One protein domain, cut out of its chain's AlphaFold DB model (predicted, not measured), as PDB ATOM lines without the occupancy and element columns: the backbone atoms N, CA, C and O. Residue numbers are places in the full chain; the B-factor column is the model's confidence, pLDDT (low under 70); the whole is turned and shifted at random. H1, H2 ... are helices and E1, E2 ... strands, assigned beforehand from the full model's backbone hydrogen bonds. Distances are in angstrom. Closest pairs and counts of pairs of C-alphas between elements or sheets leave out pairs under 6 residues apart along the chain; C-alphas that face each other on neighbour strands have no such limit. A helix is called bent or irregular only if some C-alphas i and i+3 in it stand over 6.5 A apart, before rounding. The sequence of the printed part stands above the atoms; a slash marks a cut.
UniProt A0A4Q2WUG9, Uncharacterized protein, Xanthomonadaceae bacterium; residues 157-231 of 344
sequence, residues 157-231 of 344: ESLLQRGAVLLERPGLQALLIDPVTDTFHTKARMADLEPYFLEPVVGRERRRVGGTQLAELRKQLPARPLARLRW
ATOM      1  N   GLU A 157      -1.647 -25.538  36.661       88.44
ATOM      2  CA  GLU A 157      -0.550 -25.912  37.567       88.44
ATOM      3  C   GLU A 157       0.812 -25.487  37.003       88.44
ATOM      4  O   GLU A 157       1.635 -24.920  37.727       88.44
ATOM      5  N   SER A 158       1.024 -25.636  35.691       87.62
ATOM      6  CA  SER A 158       2.225 -25.119  35.013       87.62
ATOM      7  C   SER A 158       2.352 -23.591  35.098       87.62
ATOM      8  O   SER A 158       3.466 -23.057  35.163       87.62
ATOM      9  N   LEU A 159       1.234 -22.855  35.129       86.56
ATOM     10  CA  LEU A 159       1.256 -21.409  35.383       86.56
ATOM     11  C   LEU A 159       1.630 -21.098  36.834       86.56
ATOM     12  O   LEU A 159       2.467 -20.227  37.063       86.56
ATOM     13  N   LEU A 160       1.067 -21.823  37.800       88.06
ATOM     14  CA  LEU A 160       1.320 -21.606  39.226       88.06
ATOM     15  C   LEU A 160       2.775 -21.905  39.615       88.06
ATOM     16  O   LEU A 160       3.366 -21.170  40.404       88.06
ATOM     17  N   GLN A 161       3.404 -22.904  38.991       88.12
ATOM     18  CA  GLN A 161       4.831 -23.207  39.177       88.12
ATOM     19  C   GLN A 161       5.761 -22.053  38.760       88.12
ATOM     20  O   GLN A 161       6.931 -22.013  39.145       88.12
ATOM     21  N   ARG A 162       5.271 -21.085  37.975       84.81
ATOM     22  CA  ARG A 162       6.054 -19.926  37.519       84.81
ATOM     23  C   ARG A 162       6.038 -18.753  38.505       84.81
ATOM     24  O   ARG A 162       6.727 -17.766  38.246       84.81
ATOM     25  N   GLY A 163       5.306 -18.850  39.613       87.75
ATOM     26  CA  GLY A 163       5.111 -17.751  40.558       87.75
ATOM     27  C   GLY A 163       3.986 -16.809  40.120       87.75
ATOM     28  O   GLY A 163       3.044 -17.236  39.460       87.75
ATOM     29  N   ALA A 164       4.067 -15.529  40.493       91.56
ATOM     30  CA  ALA A 164       3.039 -14.553  40.138       91.56
ATOM     31  C   ALA A 164       3.043 -14.252  38.628       91.56
ATOM     32  O   ALA A 164       4.046 -13.792  38.065       91.56
ATOM     33  N   VAL A 165       1.908 -14.499  37.974       93.69
ATOM     34  CA  VAL A 165       1.738 -14.349  36.525       93.69
ATOM     35  C   VAL A 165       0.531 -13.468  36.237       93.69
ATOM     36  O   VAL A 165      -0.554 -13.695  36.761       93.69
ATOM     37  N   LEU A 166       0.722 -12.478  35.371       93.62
ATOM     38  CA  LEU A 166      -0.347 -11.691  34.777       93.62
ATOM     39  C   LEU A 166      -0.708 -12.284  33.416       93.62
ATOM     40  O   LEU A 166       0.179 -12.493  32.585       93.62
ATOM     41  N   LEU A 167      -1.993 -12.550  33.208       93.25
ATOM     42  CA  LEU A 167      -2.561 -12.992  31.943       93.25
ATOM     43  C   LEU A 167      -3.316 -11.828  31.299       93.25
ATOM     44  O   LEU A 167      -4.170 -11.208  31.937       93.25
ATOM     45  N   GLU A 168      -2.986 -11.544  30.044       92.44
ATOM     46  CA  GLU A 168      -3.578 -10.483  29.233       92.44
ATOM     47  C   GLU A 168      -3.858 -11.043  27.837       92.44
ATOM     48  O   GLU A 168      -2.938 -11.361  27.080       92.44
ATOM     49  N   ARG A 169      -5.141 -11.168  27.487       89.69
ATOM     50  CA  ARG A 169      -5.591 -11.521  26.135       89.69
ATOM     51  C   ARG A 169      -6.445 -10.381  25.567       89.69
ATOM     52  O   ARG A 169      -7.275  -9.841  26.301       89.69
ATOM     53  N   PRO A 170      -6.283 -10.009  24.281       87.12
ATOM     54  CA  PRO A 170      -7.112  -8.981  23.659       87.12
ATOM     55  C   PRO A 170      -8.608  -9.273  23.829       87.12
ATOM     56  O   PRO A 170      -9.064 -10.376  23.540       87.12
ATOM     57  N   GLY A 171      -9.364  -8.285  24.311       86.44
ATOM     58  CA  GLY A 171     -10.806  -8.408  24.549       86.44
ATOM     59  C   GLY A 171     -11.202  -9.027  25.896       86.44
ATOM     60  O   GLY A 171     -12.386  -9.016  26.220       86.44
ATOM     61  N   LEU A 172     -10.248  -9.506  26.703       89.81
ATOM     62  CA  LEU A 172     -10.500 -10.014  28.054       89.81
ATOM     63  C   LEU A 172      -9.919  -9.083  29.118       89.81
ATOM     64  O   LEU A 172      -8.946  -8.365  28.897       89.81
ATOM     65  N   GLN A 173     -10.505  -9.129  30.311       90.31
ATOM     66  CA  GLN A 173      -9.944  -8.441  31.468       90.31
ATOM     67  C   GLN A 173      -8.646  -9.111  31.915       90.31
ATOM     68  O   GLN A 173      -8.502 -10.334  31.834       90.31
ATOM     69  N   ALA A 174      -7.713  -8.311  32.426       92.25
ATOM     70  CA  ALA A 174      -6.464  -8.829  32.961       92.25
ATOM     71  C   ALA A 174      -6.723  -9.731  34.181       92.25
ATOM     72  O   ALA A 174      -7.567  -9.433  35.039       92.25
ATOM     73  N   LEU A 175      -5.980 -10.833  34.253       94.81
ATOM     74  CA  LEU A 175      -6.053 -11.801  35.339       94.81
ATOM     75  C   LEU A 175      -4.671 -11.973  35.962       94.81
ATOM     76  O   LEU A 175      -3.779 -12.573  35.370       94.81
ATOM     77  N   LEU A 176      -4.494 -11.449  37.171       95.06
ATOM     78  CA  LEU A 176      -3.291 -11.678  37.961       95.06
ATOM     79  C   LEU A 176      -3.491 -12.921  38.825       95.06
ATOM     80  O   LEU A 176      -4.421 -12.972  39.624       95.06
ATOM     81  N   ILE A 177      -2.598 -13.894  38.700       94.81
ATOM     82  CA  ILE A 177      -2.582 -15.112  39.507       94.81
ATOM     83  C   ILE A 177      -1.379 -15.047  40.440       94.81
ATOM     84  O   ILE A 177      -0.248 -14.871  39.986       94.81
ATOM     85  N   ASP A 178      -1.625 -15.200  41.736       93.44
ATOM     86  CA  ASP A 178      -0.610 -15.142  42.776       93.44
ATOM     87  C   ASP A 178      -0.628 -16.423  43.631       93.44
ATOM     88  O   ASP A 178      -1.354 -16.511  44.627       93.44
ATOM     89  N   PRO A 179       0.183 -17.434  43.266       92.00
ATOM     90  CA  PRO A 179       0.259 -18.685  44.013       92.00
ATOM     91  C   PRO A 179       0.858 -18.515  45.413       92.00
ATOM     92  O   PRO A 179       0.631 -19.368  46.262       92.00
ATOM     93  N   VAL A 180       1.618 -17.443  45.675       90.44
ATOM     94  CA  VAL A 180       2.288 -17.243  46.973       90.44
ATOM     95  C   VAL A 180       1.275 -16.878  48.052       90.44
ATOM     96  O   VAL A 180       1.399 -17.318  49.191       90.44
ATOM     97  N   THR A 181       0.266 -16.083  47.698       89.50
ATOM     98  CA  THR A 181      -0.812 -15.689  48.617       89.50
ATOM     99  C   THR A 181      -2.069 -16.548  48.477       89.50
ATOM    100  O   THR A 181      -3.043 -16.299  49.179       89.50
ATOM    101  N   ASP A 182      -2.058 -17.544  47.585       92.06
ATOM    102  CA  ASP A 182      -3.227 -18.343  47.184       92.06
ATOM    103  C   ASP A 182      -4.423 -17.471  46.752       92.06
ATOM    104  O   ASP A 182      -5.591 -17.755  47.038       92.06
ATOM    105  N   THR A 183      -4.141 -16.380  46.029       93.75
ATOM    106  CA  THR A 183      -5.170 -15.477  45.504       93.75
ATOM    107  C   THR A 183      -5.000 -15.186  44.019       93.75
ATOM    108  O   THR A 183      -3.959 -15.410  43.403       93.75
ATOM    109  N   PHE A 184      -6.070 -14.690  43.415       95.12
ATOM    110  CA  PHE A 184      -6.036 -14.060  42.108       95.12
ATOM    111  C   PHE A 184      -6.713 -12.696  42.178       95.12
ATOM    112  O   PHE A 184      -7.577 -12.461  43.027       95.12
ATOM    113  N   HIS A 185      -6.333 -11.803  41.271       93.88
ATOM    114  CA  HIS A 185      -6.853 -10.449  41.215       93.88
ATOM    115  C   HIS A 185      -7.375 -10.125  39.823       93.88
ATOM    116  O   HIS A 185      -6.670 -10.264  38.822       93.88
ATOM    117  N   THR A 186      -8.623  -9.675  39.766       93.81
ATOM    118  CA  THR A 186      -9.273  -9.217  38.536       93.81
ATOM    119  C   THR A 186     -10.577  -8.503  38.870       93.81
ATOM    120  O   THR A 186     -11.204  -8.798  39.885       93.81
ATOM    121  N   LYS A 187     -11.014  -7.581  38.010       90.50
ATOM    122  CA  LYS A 187     -12.347  -6.958  38.095       90.50
ATOM    123  C   LYS A 187     -13.427  -7.768  37.365       90.50
ATOM    124  O   LYS A 187     -14.606  -7.457  37.503       90.50
ATOM    125  N   ALA A 188     -13.038  -8.779  36.586       90.12
ATOM    126  CA  ALA A 188     -13.964  -9.617  35.834       90.12
ATOM    127  C   ALA A 188     -14.792 -10.552  36.722       90.12
ATOM    128  O   ALA A 188     -14.375 -10.974  37.810       90.12
ATOM    129  N   ARG A 189     -15.961 -10.941  36.202       88.94
ATOM    130  CA  ARG A 189     -16.724 -12.068  36.740       88.94
ATOM    131  C   ARG A 189     -16.033 -13.367  36.343       88.94
ATOM    132  O   ARG A 189     -15.265 -13.406  35.392       88.94
ATOM    133  N   MET A 190     -16.327 -14.449  37.058       87.62
ATOM    134  CA  MET A 190     -15.714 -15.752  36.766       87.62
ATOM    135  C   MET A 190     -16.009 -16.249  35.348       87.62
ATOM    136  O   MET A 190     -15.101 -16.749  34.696       87.62
ATOM    137  N   ALA A 191     -17.244 -16.068  34.870       87.88
ATOM    138  CA  ALA A 191     -17.641 -16.491  33.527       87.88
ATOM    139  C   ALA A 191     -16.831 -15.777  32.429       87.88
ATOM    140  O   ALA A 191     -16.483 -16.378  31.418       87.88
ATOM    141  N   ASP A 192     -16.451 -14.517  32.662       90.00
ATOM    142  CA  ASP A 192     -15.656 -13.732  31.712       90.00
ATOM    143  C   ASP A 192     -14.180 -14.203  31.658       90.00
ATOM    144  O   ASP A 192     -13.429 -13.790  30.775       90.00
ATOM    145  N   LEU A 193     -13.750 -15.067  32.589       91.12
ATOM    146  CA  LEU A 193     -12.399 -15.642  32.637       91.12
ATOM    147  C   LEU A 193     -12.296 -17.006  31.947       91.12
ATOM    148  O   LEU A 193     -11.181 -17.457  31.694       91.12
ATOM    149  N   GLU A 194     -13.417 -17.665  31.633       90.19
ATOM    150  CA  GLU A 194     -13.440 -18.988  30.986       90.19
ATOM    151  C   GLU A 194     -12.540 -19.086  29.741       90.19
ATOM    152  O   GLU A 194     -11.822 -20.084  29.620       90.19
ATOM    153  N   PRO A 195     -12.467 -18.068  28.854       90.06
ATOM    154  CA  PRO A 195     -11.625 -18.154  27.661       90.06
ATOM    155  C   PRO A 195     -10.121 -18.313  27.953       90.06
ATOM    156  O   PRO A 195      -9.409 -18.923  27.154       90.06
ATOM    157  N   TYR A 196      -9.622 -17.848  29.109       90.00
ATOM    158  CA  TYR A 196      -8.230 -18.100  29.519       90.00
ATOM    159  C   TYR A 196      -7.949 -19.581  29.795       90.00
ATOM    160  O   TYR A 196      -6.798 -20.011  29.729       90.00
ATOM    161  N   PHE A 197      -8.977 -20.361  30.128       88.25
ATOM    162  CA  PHE A 197      -8.851 -21.769  30.501       88.25
ATOM    163  C   PHE A 197      -9.245 -22.713  29.365       88.25
ATOM    164  O   PHE A 197      -8.673 -23.796  29.250       88.25
ATOM    165  N   LEU A 198     -10.169 -22.288  28.500       84.81
ATOM    166  CA  LEU A 198     -10.626 -23.059  27.341       84.81
ATOM    167  C   LEU A 198      -9.580 -23.159  26.225       84.81
ATOM    168  O   LEU A 198      -9.567 -24.151  25.502       84.81
ATOM    169  N   GLU A 199      -8.699 -22.164  26.108       83.12
ATOM    170  CA  GLU A 199      -7.626 -22.113  25.112       83.12
ATOM    171  C   GLU A 199      -6.271 -21.947  25.808       83.12
ATOM    172  O   GLU A 199      -6.187 -21.162  26.759       83.12
ATOM    173  N   PRO A 200      -5.187 -22.596  25.340       85.06
ATOM    174  CA  PRO A 200      -3.894 -22.528  26.007       85.06
ATOM    175  C   PRO A 200      -3.352 -21.104  25.999       85.06
ATOM    176  O   PRO A 200      -3.201 -20.494  24.940       85.06
ATOM    177  N   VAL A 201      -2.977 -20.595  27.171       83.50
ATOM    178  CA  VAL A 201      -2.295 -19.304  27.249       83.50
ATOM    179  C   VAL A 201      -0.906 -19.399  26.616       83.50
ATOM    180  O   VAL A 201       0.005 -20.063  27.134       83.50
ATOM    181  N   VAL A 202      -0.723 -18.677  25.511       82.75
ATOM    182  CA  VAL A 202       0.555 -18.590  24.795       82.75
ATOM    183  C   VAL A 202       1.549 -17.677  25.520       82.75
ATOM    184  O   VAL A 202       1.181 -16.822  26.321       82.75
ATOM    185  N   GLY A 203       2.843 -17.822  25.219       81.00
ATOM    186  CA  GLY A 203       3.915 -17.077  25.895       81.00
ATOM    187  C   GLY A 203       3.746 -15.551  25.902       81.00
ATOM    188  O   GLY A 203       4.095 -14.929  26.895       81.00
ATOM    189  N   ARG A 204       3.171 -14.968  24.843       84.44
ATOM    190  CA  ARG A 204       2.916 -13.518  24.722       84.44
ATOM    191  C   ARG A 204       1.742 -13.004  25.564       84.44
ATOM    192  O   ARG A 204       1.687 -11.818  25.847       84.44
ATOM    193  N   GLU A 205       0.820 -13.884  25.946       86.19
ATOM    194  CA  GLU A 205      -0.370 -13.549  26.746       86.19
ATOM    195  C   GLU A 205      -0.097 -13.636  28.249       86.19
ATOM    196  O   GLU A 205      -0.950 -13.291  29.060       86.19
ATOM    197  N   ARG A 206       1.083 -14.130  28.642       90.19
ATOM    198  CA  ARG A 206       1.470 -14.304  30.040       90.19
ATOM    199  C   ARG A 206       2.765 -13.576  30.337       90.19
ATOM    200  O   ARG A 206       3.763 -13.734  29.638       90.19
ATOM    201  N   ARG A 207       2.787 -12.851  31.446       89.81
ATOM    202  CA  ARG A 207       3.956 -12.101  31.899       89.81
ATOM    203  C   ARG A 207       4.201 -12.376  33.372       89.81
ATOM    204  O   ARG A 207       3.292 -12.256  34.187       89.81
ATOM    205  N   ARG A 208       5.433 -12.749  33.729       89.00
ATOM    206  CA  ARG A 208       5.828 -12.807  35.143       89.00
ATOM    207  C   ARG A 208       5.837 -11.393  35.712       89.00
ATOM    208  O   ARG A 208       6.310 -10.469  35.051       89.00
ATOM    209  N   VAL A 209       5.337 -11.245  36.931       87.81
ATOM    210  CA  VAL A 209       5.249  -9.947  37.603       87.81
ATOM    211  C   VAL A 209       6.267  -9.892  38.738       87.81
ATOM    212  O   VAL A 209       6.283 -10.758  39.609       87.81
ATOM    213  N   GLY A 210       7.133  -8.875  38.721       85.94
ATOM    214  CA  GLY A 210       8.094  -8.615  39.798       85.94
ATOM    215  C   GLY A 210       7.436  -8.019  41.048       85.94
ATOM    216  O   GLY A 210       6.316  -7.518  40.989       85.94
ATOM    217  N   GLY A 211       8.140  -8.029  42.185       85.25
ATOM    218  CA  GLY A 211       7.566  -7.678  43.493       85.25
ATOM    219  C   GLY A 211       6.938  -6.279  43.590       85.25
ATOM    220  O   GLY A 211       5.856  -6.138  44.155       85.25
ATOM    221  N   THR A 212       7.561  -5.254  43.001       87.56
ATOM    222  CA  THR A 212       7.040  -3.873  43.014       87.56
ATOM    223  C   THR A 212       5.755  -3.736  42.197       87.56
ATOM    224  O   THR A 212       4.759  -3.209  42.688       87.56
ATOM    225  N   GLN A 213       5.741  -4.278  40.977       87.88
ATOM    226  CA  GLN A 213       4.560  -4.276  40.112       87.88
ATOM    227  C   GLN A 213       3.431  -5.143  40.686       87.88
ATOM    228  O   GLN A 213       2.262  -4.783  40.578       87.88
ATOM    229  N   LEU A 214       3.770  -6.259  41.338       89.38
ATOM    230  CA  LEU A 214       2.807  -7.130  42.005       89.38
ATOM    231  C   LEU A 214       2.103  -6.398  43.150       89.38
ATOM    232  O   LEU A 214       0.881  -6.456  43.254       89.38
ATOM    233  N   ALA A 215       2.857  -5.674  43.983       90.00
ATOM    234  CA  ALA A 215       2.295  -4.883  45.074       90.00
ATOM    235  C   ALA A 215       1.335  -3.794  44.572       90.00
ATOM    236  O   ALA A 215       0.306  -3.555  45.200       90.00
ATOM    237  N   GLU A 216       1.641  -3.170  43.434       91.19
ATOM    238  CA  GLU A 216       0.773  -2.159  42.833       91.19
ATOM    239  C   GLU A 216      -0.516  -2.773  42.264       91.19
ATOM    240  O   GLU A 216      -1.617  -2.321  42.577       91.19
ATOM    241  N   LEU A 217      -0.411  -3.880  41.523       89.69
ATOM    242  CA  LEU A 217      -1.582  -4.582  40.989       89.69
ATOM    243  C   LEU A 217      -2.512  -5.103  42.097       89.69
ATOM    244  O   LEU A 217      -3.733  -5.028  41.952       89.69
ATOM    245  N   ARG A 218      -1.956  -5.562  43.229       89.81
ATOM    246  CA  ARG A 218      -2.736  -5.987  44.407       89.81
ATOM    247  C   ARG A 218      -3.591  -4.862  44.999       89.81
ATOM    248  O   ARG A 218      -4.637  -5.155  45.568       89.81
ATOM    249  N   LYS A 219      -3.176  -3.594  44.877       90.31
ATOM    250  CA  LYS A 219      -3.960  -2.434  45.346       90.31
ATOM    251  C   LYS A 219      -5.098  -2.072  44.392       90.31
ATOM    252  O   LYS A 219      -6.133  -1.582  44.830       90.31
ATOM    253  N   GLN A 220      -4.904  -2.290  43.093       90.12
ATOM    254  CA  GLN A 220      -5.827  -1.840  42.046       90.12
ATOM    255  C   GLN A 220      -6.934  -2.851  41.718       90.12
ATOM    256  O   GLN A 220      -7.990  -2.475  41.196       90.12
ATOM    257  N   LEU A 221      -6.687  -4.138  41.977       89.38
ATOM    258  CA  LEU A 221      -7.566  -5.239  41.598       89.38
ATOM    259  C   LEU A 221      -8.037  -6.017  42.840       89.38
ATOM    260  O   LEU A 221      -7.212  -6.385  43.682       89.38
ATOM    261  N   PRO A 222      -9.343  -6.322  42.953       89.00
ATOM    262  CA  PRO A 222      -9.867  -7.019  44.120       89.00
ATOM    263  C   PRO A 222      -9.323  -8.451  44.181       89.00
ATOM    264  O   PRO A 222      -9.292  -9.157  43.173       89.00
ATOM    265  N   ALA A 223      -8.904  -8.866  45.377       90.50
ATOM    266  CA  ALA A 223      -8.371 -10.199  45.637       90.50
ATOM    267  C   ALA A 223      -9.499 -11.218  45.835       90.50
ATOM    268  O   ALA A 223     -10.490 -10.948  46.517       90.50
ATOM    269  N   ARG A 224      -9.337 -12.412  45.264       92.00
ATOM    270  CA  ARG A 224     -10.266 -13.539  45.397       92.00
ATOM    271  C   ARG A 224      -9.485 -14.844  45.621       92.00
ATOM    272  O   ARG A 224      -8.371 -14.960  45.115       92.00
ATOM    273  N   PRO A 225     -10.038 -15.838  46.344       92.31
ATOM    274  CA  PRO A 225      -9.318 -17.082  46.636       92.31
ATOM    275  C   PRO A 225      -8.994 -17.886  45.373       92.31
ATOM    276  O   PRO A 225      -9.892 -18.153  44.567       92.31
ATOM    277  N   LEU A 226      -7.748 -18.344  45.233       94.00
ATOM    278  CA  LEU A 226      -7.276 -19.097  44.064       94.00
ATOM    279  C   LEU A 226      -8.035 -20.416  43.859       94.00
ATOM    280  O   LEU A 226      -8.221 -20.847  42.720       94.00
ATOM    281  N   ALA A 227      -8.576 -21.000  44.933       92.75
ATOM    282  CA  ALA A 227      -9.474 -22.153  44.874       92.75
ATOM    283  C   ALA A 227     -10.627 -21.985  43.860       92.75
ATOM    284  O   ALA A 227     -11.040 -22.963  43.243       92.75
ATOM    285  N   ARG A 228     -11.124 -20.759  43.621       93.81
ATOM    286  CA  ARG A 228     -12.165 -20.520  42.603       93.81
ATOM    287  C   ARG A 228     -11.655 -20.725  41.176       93.81
ATOM    288  O   ARG A 228     -12.393 -21.267  40.360       93.81
ATOM    289  N   LEU A 229     -10.415 -20.332  40.874       94.31
ATOM    290  CA  LEU A 229      -9.813 -20.598  39.563       94.31
ATOM    291  C   LEU A 229      -9.477 -22.076  39.392       94.31
ATOM    292  O   LEU A 229      -9.689 -22.608  38.310       94.31
ATOM    293  N   ARG A 230      -9.006 -22.751  40.449       94.81
ATOM    294  CA  ARG A 230      -8.778 -24.205  40.413       94.81
ATOM    295  C   ARG A 230     -10.072 -24.959  40.116       94.81
ATOM    296  O   ARG A 230     -10.087 -25.809  39.232       94.81
ATOM    297  N   TRP A 231     -11.162 -24.577  40.785       94.88
ATOM    298  CA  TRP A 231     -12.497 -25.112  40.522       94.88
ATOM    299  C   TRP A 231     -12.935 -24.870  39.077       94.88
ATOM    300  O   TRP A 231     -13.345 -25.806  38.400       94.88
TER     301      TRP A 231
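This is residues 157 to 231 of the 344 residues of an uncharacterized protein of Xanthomonadaceae bacterium (UniProt A0A4Q2WUG9). A small, twisted sheet of five short strands runs through the middle, with the longest helix, H3, slung slantwise over one face. Two short helices at the ends of the printed part, H1 and H4, only graze the sheet and stand well away from H3, while H2 sits beside the sheet, near the beginning of E2, without covering it. The printed part has 75 residues with four named helices and five named strands, in the order H1 E1 E2 E3 H2 E4 H3 E5 H4, of mixed class, helices and strands. The sheet's order is E4 E1 E2 E3 E5, with antiparallel neighbours throughout. The whole is compact, with a radius of gyration of the C-alphas of 11.3 A, and rounded, spanning 29 by 24 by 22 A.

Strands E1, residues 165 to 167, E2, residues 175 to 178, and E3, residues 183 to 185, form a meander, each strand the antiparallel neighbour of the one before. E1 and E2 are a hairpin at 166 degrees between directions, with N 167 and O 175 2.8 A apart and N 165 and O 177 3.0 A apart, within hydrogen-bond range. E2 and E3 are also a hairpin, at 154 degrees, with N 185 and O 176 within hydrogen-bond range at 2.8 A. The edge strand E4, residues 206 to 208, is antiparallel to E1 at 155 degrees, with N 166 and O 207 within hydrogen-bond range at 2.8 A. The other edge strand, E5, residues 223 to 225, is antiparallel to E3 at 141 degrees, with N 224 and O 184 within hydrogen-bond range at 2.8 A. From edge to edge the strands' lines turn by 101 degrees. Helix H3, residues 211 to 220, is on the sheet at a height over the sheet of 9.3 A. It lies over E2, with 4 of its C-alphas, and only just over E1, with 3. On the local plane its line and that of E2 stand at 58 degrees, only just slantwise to the strands. The closest C-alphas of H3 and E3 are those of Arg 218 and His 185, 6.9 A apart. H1, residues 157 to 160, only grazes the sheet with residues 159 to 160; the closest C-alphas of H1 and E1 are those of Leu 159 and Val 165, 7.2 A apart. H4, residues 227 to 231, only grazes it with residues 227 to 229. H2, residues 191 to 198, is not on the sheet; its closest C-alpha to E2 is that of Leu 193, 7.9 A from that of Leu 175. H3 is apart from H1, H2 and H4. Every O i to N i+4 pair is within hydrogen-bond range in H3 and H4; in H2 it is 1 of 4, beside 3 of 5 O i to N i+3 pairs, and H1 is too short for an O i to N i+4 pair.

E2, the longest strand by residues, is 9.8 A from first to last C-alpha, from C-alpha 175 at (-6.053, -11.801, 35.339). E1, E3, E4 and E5 have 3 residues each. H3 is 14.7 A long and H2 11.4 A; H2 is irregular, with C-alphas 192 and 195 7.2 A apart. H1, 4 residues, begins at C-alpha 157 at (-0.550, -25.912, 37.567), and H4, 5 residues, ends at C-alpha 231 at (-12.497, -25.112, 40.522).

The two C-alphas farthest apart are those of Leu 198 and Thr 212, at 30.4 A. The printed part has no cut and no long link; the links E1 to E2 and H2 to E4 are short, the others tight. The mean pLDDT of the printed part is 89.8, and no printed residue is under 70.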